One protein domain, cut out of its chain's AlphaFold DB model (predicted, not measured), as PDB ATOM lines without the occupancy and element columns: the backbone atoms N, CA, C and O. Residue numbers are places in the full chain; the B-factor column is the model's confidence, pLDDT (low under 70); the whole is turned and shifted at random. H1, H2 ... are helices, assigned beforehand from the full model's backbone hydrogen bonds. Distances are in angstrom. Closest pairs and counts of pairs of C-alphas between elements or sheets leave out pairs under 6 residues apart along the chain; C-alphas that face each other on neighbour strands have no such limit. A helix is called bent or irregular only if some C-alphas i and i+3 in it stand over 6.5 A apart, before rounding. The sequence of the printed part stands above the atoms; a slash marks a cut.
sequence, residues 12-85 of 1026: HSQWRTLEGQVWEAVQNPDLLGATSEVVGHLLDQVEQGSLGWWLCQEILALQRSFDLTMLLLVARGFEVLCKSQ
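Overview. This is residues 12 to 85 of the 1026 residues of the protein "Hypothetical protein" of Symbiodinium sp. CCMP2592 (UniProt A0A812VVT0). Four helices form an up-and-down bundle, each running against the one before it, with H1, H2, H3 and H4 at the corners of a square. The printed part has 74 residues with four named helices, H1 to H4, and no named strand: all helix. It is compact, with a radius of gyration of the C-alphas of 10.9 A and spans of 27, 21 and 19 A.

Along the chain. H1, residues 12 to 27, starts at C-alpha 12 (38.003, -48.046, 4.373) and measures 23.0 A. H2, residues 29 to 43, 21.0 A, is only just irregular: C-alphas 30 and 33 are 6.7 A apart. H3 is residues 51 to 62, 16.4 A. H4, residues 68 to 84, 24.0 A, ends at C-alpha 84 (37.011, -55.871, 10.542).

Arrangement. Hairpin H1 and H2 has a shallow tilt of 22 degrees; closest C-alphas, Ala 25 and Leu 31, 5.1 A. Hairpin H2 and H3 is steep, 39 degrees; Val 39 and Cys 56, 5.6 A. Hairpin H3 and H4 is shallow, 23 degrees; Leu 55 and Val 74, 6.0 A. H4 touches H1, Glu 19 to Phe 78, 5.6 A. H1 and H3 are apart, as are H2 and H4. Every O i to N i+4 pair is within hydrogen-bond range in H1, H3 and H4; in H2, 7 of 11.

Size, cuts and confidence. The printed part has no cut and no long link. Residues 75 to 85 are among 23 with pLDDT under 70.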
ATOM      1  N   HIS A  12      36.910 -47.144   3.990       65.12
ATOM      2  CA  HIS A  12      38.003 -48.046   4.373       65.12
ATOM      3  C   HIS A  12      39.400 -47.411   4.231       65.12
ATOM      4  O   HIS A  12      40.268 -47.593   5.082       65.12
ATOM      5  N   SER A  13      39.670 -46.721   3.122       71.62
ATOM      6  CA  SER A  13      40.964 -46.057   2.926       71.62
ATOM      7  C   SER A  13      41.164 -44.882   3.887       71.62
ATOM      8  O   SER A  13      42.284 -44.664   4.343       71.62
ATOM      9  N   GLN A  14      40.079 -44.201   4.270       74.00
ATOM     10  CA  GLN A  14      40.103 -43.168   5.305       74.00
ATOM     11  C   GLN A  14      40.395 -43.781   6.685       74.00
ATOM     12  O   GLN A  14      41.288 -43.293   7.370       74.00
ATOM     13  N   TRP A  15      39.766 -44.911   7.041       73.31
ATOM     14  CA  TRP A  15      40.039 -45.640   8.291       73.31
ATOM     15  C   TRP A  15      41.498 -46.097   8.409       73.31
ATOM     16  O   TRP A  15      42.111 -45.877   9.447       73.31
ATOM     17  N   ARG A  16      42.092 -46.662   7.345       72.75
ATOM     18  CA  ARG A  16      43.515 -47.060   7.359       72.75
ATOM     19  C   ARG A  16      44.478 -45.884   7.436       72.75
ATOM     20  O   ARG A  16      45.537 -45.996   8.045       72.75
ATOM     21  N   THR A  17      44.124 -44.772   6.798       77.25
ATOM     22  CA  THR A  17      44.904 -43.536   6.913       77.25
ATOM     23  C   THR A  17      44.863 -43.040   8.358       77.25
ATOM     24  O   THR A  17      45.907 -42.702   8.908       77.25
ATOM     25  N   LEU A  18      43.692 -43.102   9.003       73.06
ATOM     26  CA  LEU A  18      43.539 -42.750  10.412       73.06
ATOM     27  C   LEU A  18      44.293 -43.695  11.347       73.06
ATOM     28  O   LEU A  18      44.945 -43.226  12.266       73.06
ATOM     29  N   GLU A  19      44.240 -45.008  11.112       76.75
ATOM     30  CA  GLU A  19      45.005 -45.997  11.879       76.75
ATOM     31  C   GLU A  19      46.501 -45.658  11.854       76.75
ATOM     32  O   GLU A  19      47.130 -45.585  12.908       76.75
ATOM     33  N   GLY A  20      47.051 -45.375  10.667       78.31
ATOM     34  CA  GLY A  20      48.441 -44.938  10.520       78.31
ATOM     35  C   GLY A  20      48.739 -43.651  11.291       78.31
ATOM     36  O   GLY A  20      49.704 -43.604  12.046       78.31
ATOM     37  N   GLN A  21      47.874 -42.640  11.173       78.31
ATOM     38  CA  GLN A  21      48.032 -41.356  11.868       78.31
ATOM     39  C   GLN A  21      47.910 -41.474  13.393       78.31
ATOM     40  O   GLN A  21      48.615 -40.783  14.121       78.31
ATOM     41  N   VAL A  22      47.037 -42.348  13.900       72.25
ATOM     42  CA  VAL A  22      46.890 -42.606  15.339       72.25
ATOM     43  C   VAL A  22      48.118 -43.349  15.870       72.25
ATOM     44  O   VAL A  22      48.629 -42.989  16.927       72.25
ATOM     45  N   TRP A  23      48.654 -44.329  15.133       77.88
ATOM     46  CA  TRP A  23      49.903 -45.004  15.507       77.88
ATOM     47  C   TRP A  23      51.125 -44.081  15.443       77.88
ATOM     48  O   TRP A  23      52.001 -44.170  16.304       77.88
ATOM     49  N   GLU A  24      51.178 -43.165  14.478       81.62
ATOM     50  CA  GLU A  24      52.191 -42.106  14.451       81.62
ATOM     51  C   GLU A  24      52.029 -41.147  15.635       81.62
ATOM     52  O   GLU A  24      53.024 -40.800  16.265       81.62
ATOM     53  N   ALA A  25      50.799 -40.789  16.016       71.25
ATOM     54  CA  ALA A  25      50.530 -39.950  17.185       71.25
ATOM     55  C   ALA A  25      50.898 -40.635  18.517       71.25
ATOM     56  O   ALA A  25      51.308 -39.962  19.461       71.25
ATOM     57  N   VAL A  26      50.817 -41.970  18.595       69.69
ATOM     58  CA  VAL A  26      51.341 -42.750  19.734       69.69
ATOM     59  C   VAL A  26      52.859 -42.592  19.862       69.69
ATOM     60  O   VAL A  26      53.378 -42.542  20.977       69.69
ATOM     61  N   GLN A  27      53.577 -42.508  18.740       81.00
ATOM     62  CA  GLN A  27      55.033 -42.321  18.724       81.00
ATOM     63  C   GLN A  27      55.441 -40.846  18.853       81.00
ATOM     64  O   GLN A  27      56.521 -40.554  19.363       81.00
ATOM     65  N   ASN A  28      54.586 -39.925  18.405       83.31
ATOM     66  CA  ASN A  28      54.801 -38.487  18.442       83.31
ATOM     67  C   ASN A  28      53.488 -37.736  18.772       83.31
ATOM     68  O   ASN A  28      52.720 -37.408  17.862       83.31
ATOM     69  N   PRO A  29      53.243 -37.423  20.059       77.88
ATOM     70  CA  PRO A  29      52.016 -36.778  20.534       77.88
ATOM     71  C   PRO A  29      51.663 -35.450  19.853       77.88
ATOM     72  O   PRO A  29      50.483 -35.118  19.752       77.88
ATOM     73  N   ASP A  30      52.653 -34.711  19.343       79.81
ATOM     74  CA  ASP A  30      52.439 -33.418  18.676       79.81
ATOM     75  C   ASP A  30      51.632 -33.554  17.368       79.81
ATOM     76  O   ASP A  30      51.075 -32.576  16.864       79.81
ATOM     77  N   LEU A  31      51.515 -34.773  16.829       77.94
ATOM     78  CA  LEU A  31      50.735 -35.074  15.627       77.94
ATOM     79  C   LEU A  31      49.228 -35.228  15.891       77.94
ATOM     80  O   LEU A  31      48.459 -35.212  14.929       77.94
ATOM     81  N   LEU A  32      48.773 -35.293  17.155       75.12
ATOM     82  CA  LEU A  32      47.342 -35.420  17.491       75.12
ATOM     83  C   LEU A  32      46.481 -34.281  16.928       75.12
ATOM     84  O   LEU A  32      45.287 -34.474  16.695       75.12
ATOM     85  N   GLY A  33      47.063 -33.095  16.722       75.94
ATOM     86  CA  GLY A  33      46.372 -31.949  16.124       75.94
ATOM     87  C   GLY A  33      45.985 -32.178  14.660       75.94
ATOM     88  O   GLY A  33      44.905 -31.774  14.241       75.94
ATOM     89  N   ALA A  34      46.821 -32.881  13.892       75.31
ATOM     90  CA  ALA A  34      46.520 -33.233  12.504       75.31
ATOM     91  C   ALA A  34      45.461 -34.348  12.416       75.31
ATOM     92  O   ALA A  34      44.653 -34.376  11.489       75.31
ATOM     93  N   THR A  35      45.417 -35.236  13.413       70.75
ATOM     94  CA  THR A  35      44.458 -36.345  13.472       70.75
ATOM     95  C   THR A  35      43.015 -35.859  13.675       70.75
ATOM     96  O   THR A  35      42.096 -36.491  13.157       70.75
ATOM     97  N   SER A  36      42.766 -34.720  14.344       72.19
ATOM     98  CA  SER A  36      41.384 -34.251  14.585       72.19
ATOM     99  C   SER A  36      40.629 -33.781  13.357       72.19
ATOM    100  O   SER A  36      39.411 -33.933  13.326       72.19
ATOM    101  N   GLU A  37      41.302 -33.205  12.361       75.38
ATOM    102  CA  GLU A  37      40.605 -32.752  11.150       75.38
ATOM    103  C   GLU A  37      40.027 -33.948  10.384       75.38
ATOM    104  O   GLU A  37      38.882 -33.920   9.930       75.38
ATOM    105  N   VAL A  38      40.783 -35.048  10.319       73.12
ATOM    106  CA  VAL A  38      40.339 -36.282   9.663       73.12
ATOM    107  C   VAL A  38      39.289 -37.014  10.512       73.12
ATOM    108  O   VAL A  38      38.309 -37.524   9.967       73.12
ATOM    109  N   VAL A  39      39.432 -37.008  11.844       78.75
ATOM    110  CA  VAL A  39      38.434 -37.562  12.780       78.75
ATOM    111  C   VAL A  39      37.108 -36.808  12.702       78.75
ATOM    112  O   VAL A  39      36.063 -37.448  12.692       78.75
ATOM    113  N   GLY A  40      37.127 -35.475  12.605       80.62
ATOM    114  CA  GLY A  40      35.915 -34.666  12.453       80.62
ATOM    115  C   GLY A  40      35.140 -35.024  11.184       80.62
ATOM    116  O   GLY A  40      33.936 -35.244  11.237       80.62
ATOM    117  N   HIS A  41      35.845 -35.191  10.059       75.56
ATOM    118  CA  HIS A  41      35.232 -35.618   8.799       75.56
ATOM    119  C   HIS A  41      34.703 -37.056   8.813       75.56
ATOM    120  O   HIS A  41      33.703 -37.338   8.149       75.56
ATOM    121  N   LEU A  42      35.368 -37.967   9.530       71.38
ATOM    122  CA  LEU A  42      34.888 -39.337   9.703       71.38
ATOM    123  C   LEU A  42      33.682 -39.392  10.633       71.38
ATOM    124  O   LEU A  42      32.750 -40.122  10.321       71.38
ATOM    125  N   LEU A  43      33.661 -38.610  11.717       82.56
ATOM    126  CA  LEU A  43      32.571 -38.580  12.694       82.56
ATOM    127  C   LEU A  43      31.212 -38.286  12.036       82.56
ATOM    128  O   LEU A  43      30.220 -38.909  12.404       82.56
ATOM    129  N   ASP A  44      31.193 -37.418  11.021       77.12
ATOM    130  CA  ASP A  44      29.999 -37.098  10.223       77.12
ATOM    131  C   ASP A  44      29.570 -38.232   9.266       77.12
ATOM    132  O   ASP A  44      28.454 -38.230   8.747       77.12
ATOM    133  N   GLN A  45      30.452 -39.204   9.008       73.50
ATOM    134  CA  GLN A  45      30.238 -40.331   8.092       73.50
ATOM    135  C   GLN A  45      29.995 -41.669   8.804       73.50
ATOM    136  O   GLN A  45      29.532 -42.614   8.160       73.50
ATOM    137  N   VAL A  46      30.309 -41.787  10.100       68.50
ATOM    138  CA  VAL A  46      30.036 -42.997  10.894       68.50
ATOM    139  C   VAL A  46      28.705 -42.898  11.619       68.50
ATOM    140  O   VAL A  46      28.379 -41.885  12.231       68.50
ATOM    141  N   GLU A  47      27.953 -43.996  11.601       67.94
ATOM    142  CA  GLU A  47      26.675 -44.104  12.298       67.94
ATOM    143  C   GLU A  47      26.847 -43.865  13.806       67.94
ATOM    144  O   GLU A  47      27.712 -44.468  14.454       67.94
ATOM    145  N   GLN A  48      26.025 -42.973  14.361       72.56
ATOM    146  CA  GLN A  48      26.050 -42.621  15.776       72.56
ATOM    147  C   GLN A  48      25.811 -43.864  16.645       72.56
ATOM    148  O   GLN A  48      24.865 -44.611  16.423       72.56
ATOM    149  N   GLY A  49      26.674 -44.084  17.640       56.34
ATOM    150  CA  GLY A  49      26.626 -45.273  18.502       56.34
ATOM    151  C   GLY A  49      27.412 -46.484  17.982       56.34
ATOM    152  O   GLY A  49      27.585 -47.450  18.721       56.34
ATOM    153  N   SER A  50      27.956 -46.435  16.760       64.69
ATOM    154  CA  SER A  50      28.898 -47.454  16.280       64.69
ATOM    155  C   SER A  50      30.257 -47.361  16.992       64.69
ATOM    156  O   SER A  50      30.651 -46.299  17.481       64.69
ATOM    157  N   LEU A  51      31.029 -48.456  16.992       67.75
ATOM    158  CA  LEU A  51      32.404 -48.458  17.516       67.75
ATOM    159  C   LEU A  51      33.277 -47.390  16.833       67.75
ATOM    160  O   LEU A  51      34.082 -46.742  17.492       67.75
ATOM    161  N   GLY A  52      33.084 -47.168  15.528       70.69
ATOM    162  CA  GLY A  52      33.810 -46.138  14.784       70.69
ATOM    163  C   GLY A  52      33.451 -44.724  15.239       70.69
ATOM    164  O   GLY A  52      34.339 -43.884  15.352       70.69
ATOM    165  N   TRP A  53      32.182 -44.477  15.577       82.38
ATOM    166  CA  TRP A  53      31.744 -43.207  16.155       82.38
ATOM    167  C   TRP A  53      32.322 -42.984  17.559       82.38
ATOM    168  O   TRP A  53      32.845 -41.906  17.834       82.38
ATOM    169  N   TRP A  54      32.303 -44.009  18.423       82.00
ATOM    170  CA  TRP A  54      32.894 -43.929  19.765       82.00
ATOM    171  C   TRP A  54      34.401 -43.648  19.710       82.00
ATOM    172  O   TRP A  54      34.879 -42.717  20.350       82.00
ATOM    173  N   LEU A  55      35.143 -44.378  18.871       76.75
ATOM    174  CA  LEU A  55      36.585 -44.178  18.702       76.75
ATOM    175  C   LEU A  55      36.931 -42.773  18.189       76.75
ATOM    176  O   LEU A  55      37.918 -42.186  18.629       76.75
ATOM    177  N   CYS A  56      36.112 -42.208  17.296       79.94
ATOM    178  CA  CYS A  56      36.281 -40.829  16.843       79.94
ATOM    179  C   CYS A  56      36.054 -39.818  17.983       79.94
ATOM    180  O   CYS A  56      36.832 -38.876  18.124       79.94
ATOM    181  N   GLN A  57      35.039 -40.020  18.829       84.25
ATOM    182  CA  GLN A  57      34.789 -39.160  19.996       84.25
ATOM    183  C   GLN A  57      35.937 -39.206  21.012       84.25
ATOM    184  O   GLN A  57      36.355 -38.160  21.507       84.25
ATOM    185  N   GLU A  58      36.490 -40.389  21.281       83.50
ATOM    186  CA  GLU A  58      37.612 -40.538  22.214       83.50
ATOM    187  C   GLU A  58      38.889 -39.857  21.702       83.50
ATOM    188  O   GLU A  58      39.585 -39.214  22.487       83.50
ATOM    189  N   ILE A  59      39.179 -39.882  20.391       77.25
ATOM    190  CA  ILE A  59      40.306 -39.097  19.841       77.25
ATOM    191  C   ILE A  59      40.104 -37.599  20.086       77.25
ATOM    192  O   ILE A  59      41.036 -36.908  20.501       77.25
ATOM    193  N   LEU A  60      38.891 -37.086  19.856       82.19
ATOM    194  CA  LEU A  60      38.579 -35.674  20.091       82.19
ATOM    195  C   LEU A  60      38.650 -35.310  21.584       82.19
ATOM    196  O   LEU A  60      39.041 -34.194  21.931       82.19
ATOM    197  N   ALA A  61      38.309 -36.243  22.476       79.94
ATOM    198  CA  ALA A  61      38.451 -36.069  23.919       79.94
ATOM    199  C   ALA A  61      39.928 -36.048  24.353       79.94
ATOM    200  O   ALA A  61      40.321 -35.181  25.138       79.94
ATOM    201  N   LEU A  62      40.763 -36.923  23.783       76.62
ATOM    202  CA  LEU A  62      42.198 -37.024  24.076       76.62
ATOM    203  C   LEU A  62      42.995 -35.769  23.717       76.62
ATOM    204  O   LEU A  62      44.039 -35.511  24.312       76.62
ATOM    205  N   GLN A  63      42.493 -34.938  22.805       76.62
ATOM    206  CA  GLN A  63      43.099 -33.633  22.529       76.62
ATOM    207  C   GLN A  63      42.985 -32.648  23.694       76.62
ATOM    208  O   GLN A  63      43.808 -31.744  23.822       76.62
ATOM    209  N   ARG A  64      41.960 -32.791  24.541       79.25
ATOM    210  CA  ARG A  64      41.751 -31.902  25.695       79.25
ATOM    211  C   ARG A  64      42.602 -32.314  26.891       79.25
ATOM    212  O   ARG A  64      42.955 -31.467  27.706       79.25
ATOM    213  N   SER A  65      42.928 -33.598  26.984       78.50
ATOM    214  CA  SER A  65      43.785 -34.172  28.015       78.50
ATOM    215  C   SER A  65      44.525 -35.366  27.427       78.50
ATOM    216  O   SER A  65      43.935 -36.432  27.245       78.50
ATOM    217  N   PHE A  66      45.808 -35.181  27.118       75.69
ATOM    218  CA  PHE A  66      46.623 -36.256  26.569       75.69
ATOM    219  C   PHE A  66      46.783 -37.380  27.601       75.69
ATOM    220  O   PHE A  66      47.380 -37.179  28.659       75.69
ATOM    221  N   ASP A  67      46.272 -38.563  27.265       79.56
ATOM    222  CA  ASP A  67      46.483 -39.807  28.002       79.56
ATOM    223  C   ASP A  67      46.968 -40.883  27.026       79.56
ATOM    224  O   ASP A  67      46.227 -41.369  26.167       79.56
ATOM    225  N   LEU A  68      48.238 -41.260  27.163       68.31
ATOM    226  CA  LEU A  68      48.883 -42.266  26.323       68.31
ATOM    227  C   LEU A  68      48.182 -43.633  26.407       68.31
ATOM    228  O   LEU A  68      48.153 -44.372  25.424       68.31
ATOM    229  N   THR A  69      47.592 -43.966  27.558       70.00
ATOM    230  CA  THR A  69      46.877 -45.230  27.778       70.00
ATOM    231  C   THR A  69      45.620 -45.283  26.922       70.00
ATOM    232  O   THR A  69      45.385 -46.258  26.209       70.00
ATOM    233  N   MET A  70      44.842 -44.203  26.943       69.44
ATOM    234  CA  MET A  70      43.642 -44.066  26.124       69.44
ATOM    235  C   MET A  70      43.983 -43.966  24.637       69.44
ATOM    236  O   MET A  70      43.303 -44.582  23.821       69.44
ATOM    237  N   LEU A  71      45.077 -43.293  24.268       69.62
ATOM    238  CA  LEU A  71      45.537 -43.228  22.879       69.62
ATOM    239  C   LEU A  71      45.924 -44.611  22.328       69.62
ATOM    240  O   LEU A  71      45.571 -44.943  21.199       69.62
ATOM    241  N   LEU A  72      46.585 -45.449  23.134       64.50
ATOM    242  CA  LEU A  72      46.879 -46.845  22.786       64.50
ATOM    243  C   LEU A  72      45.608 -47.697  22.669       64.50
ATOM    244  O   LEU A  72      45.511 -48.541  21.775       64.50
ATOM    245  N   LEU A  73      44.627 -47.473  23.549       65.12
ATOM    246  CA  LEU A  73      43.335 -48.161  23.518       65.12
ATOM    247  C   LEU A  73      42.568 -47.831  22.231       65.12
ATOM    248  O   LEU A  73      42.054 -48.718  21.548       65.12
ATOM    249  N   VAL A  74      42.563 -46.551  21.868       70.12
ATOM    250  CA  VAL A  74      41.977 -46.032  20.637       70.12
ATOM    251  C   VAL A  74      42.715 -46.582  19.414       70.12
ATOM    252  O   VAL A  74      42.062 -47.113  18.520       70.12
ATOM    253  N   ALA A  75      44.053 -46.566  19.391       67.44
ATOM    254  CA  ALA A  75      44.859 -47.140  18.305       67.44
ATOM    255  C   ALA A  75      44.516 -48.617  18.048       67.44
ATOM    256  O   ALA A  75      44.331 -49.035  16.903       67.44
ATOM    257  N   ARG A  76      44.348 -49.402  19.120       66.56
ATOM    258  CA  ARG A  76      43.902 -50.799  19.013       66.56
ATOM    259  C   ARG A  76      42.457 -50.934  18.557       66.56
ATOM    260  O   ARG A  76      42.171 -51.826  17.762       66.56
ATOM    261  N   GLY A  77      41.567 -50.048  18.991       67.56
ATOM    262  CA  GLY A  77      40.208 -49.971  18.464       67.56
ATOM    263  C   GLY A  77      40.183 -49.740  16.951       67.56
ATOM    264  O   GLY A  77      39.467 -50.444  16.241       67.56
ATOM    265  N   PHE A  78      41.016 -48.828  16.439       69.12
ATOM    266  CA  PHE A  78      41.154 -48.556  15.005       69.12
ATOM    267  C   PHE A  78      41.725 -49.732  14.225       69.12
ATOM    268  O   PHE A  78      41.228 -50.030  13.145       69.12
ATOM    269  N   GLU A  79      42.712 -50.435  14.768       66.62
ATOM    270  CA  GLU A  79      43.252 -51.646  14.149       66.62
ATOM    271  C   GLU A  79      42.202 -52.760  14.066       66.62
ATOM    272  O   GLU A  79      42.074 -53.422  13.036       66.62
ATOM    273  N   VAL A  80      41.392 -52.944  15.114       65.19
ATOM    274  CA  VAL A  80      40.246 -53.867  15.084       65.19
ATOM    275  C   VAL A  80      39.216 -53.414  14.047       65.19
ATOM    276  O   VAL A  80      38.695 -54.241  13.298       65.19
ATOM    277  N   LEU A  81      38.952 -52.110  13.935       64.56
ATOM    278  CA  LEU A  81      38.005 -51.557  12.965       64.56
ATOM    279  C   LEU A  81      38.513 -51.702  11.517       64.56
ATOM    280  O   LEU A  81      37.762 -52.087  10.626       64.56
ATOM    281  N   CYS A  82      39.807 -51.491  11.286       62.59
ATOM    282  CA  CYS A  82      40.458 -51.636   9.984       62.59
ATOM    283  C   CYS A  82      40.631 -53.103   9.568       62.59
ATOM    284  O   CYS A  82      40.557 -53.409   8.379       62.59
ATOM    285  N   LYS A  83      40.822 -54.018  10.530       59.59
ATOM    286  CA  LYS A  83      40.841 -55.473  10.298       59.59
ATOM    287  C   LYS A  83      39.443 -56.074  10.132       59.59
ATOM    288  O   LYS A  83      39.310 -57.098   9.471       59.59
ATOM    289  N   SER A  84      38.413 -55.456  10.710       52.19
ATOM    290  CA  SER A  84      37.011 -55.871  10.542       52.19
ATOM    291  C   SER A  84      36.348 -55.276   9.294       52.19
ATOM    292  O   SER A  84      35.374 -55.842   8.791       52.19
ATOM    293  N   GLN A  85      36.895 -54.187   8.741       51.75
ATOM    294  CA  GLN A  85      36.466 -53.621   7.464       51.75
ATOM    295  C   GLN A  85      36.879 -54.535   6.282       51.75
ATOM    296  O   GLN A  85      38.019 -54.994   6.190       51.75
TER     297      GLN A  85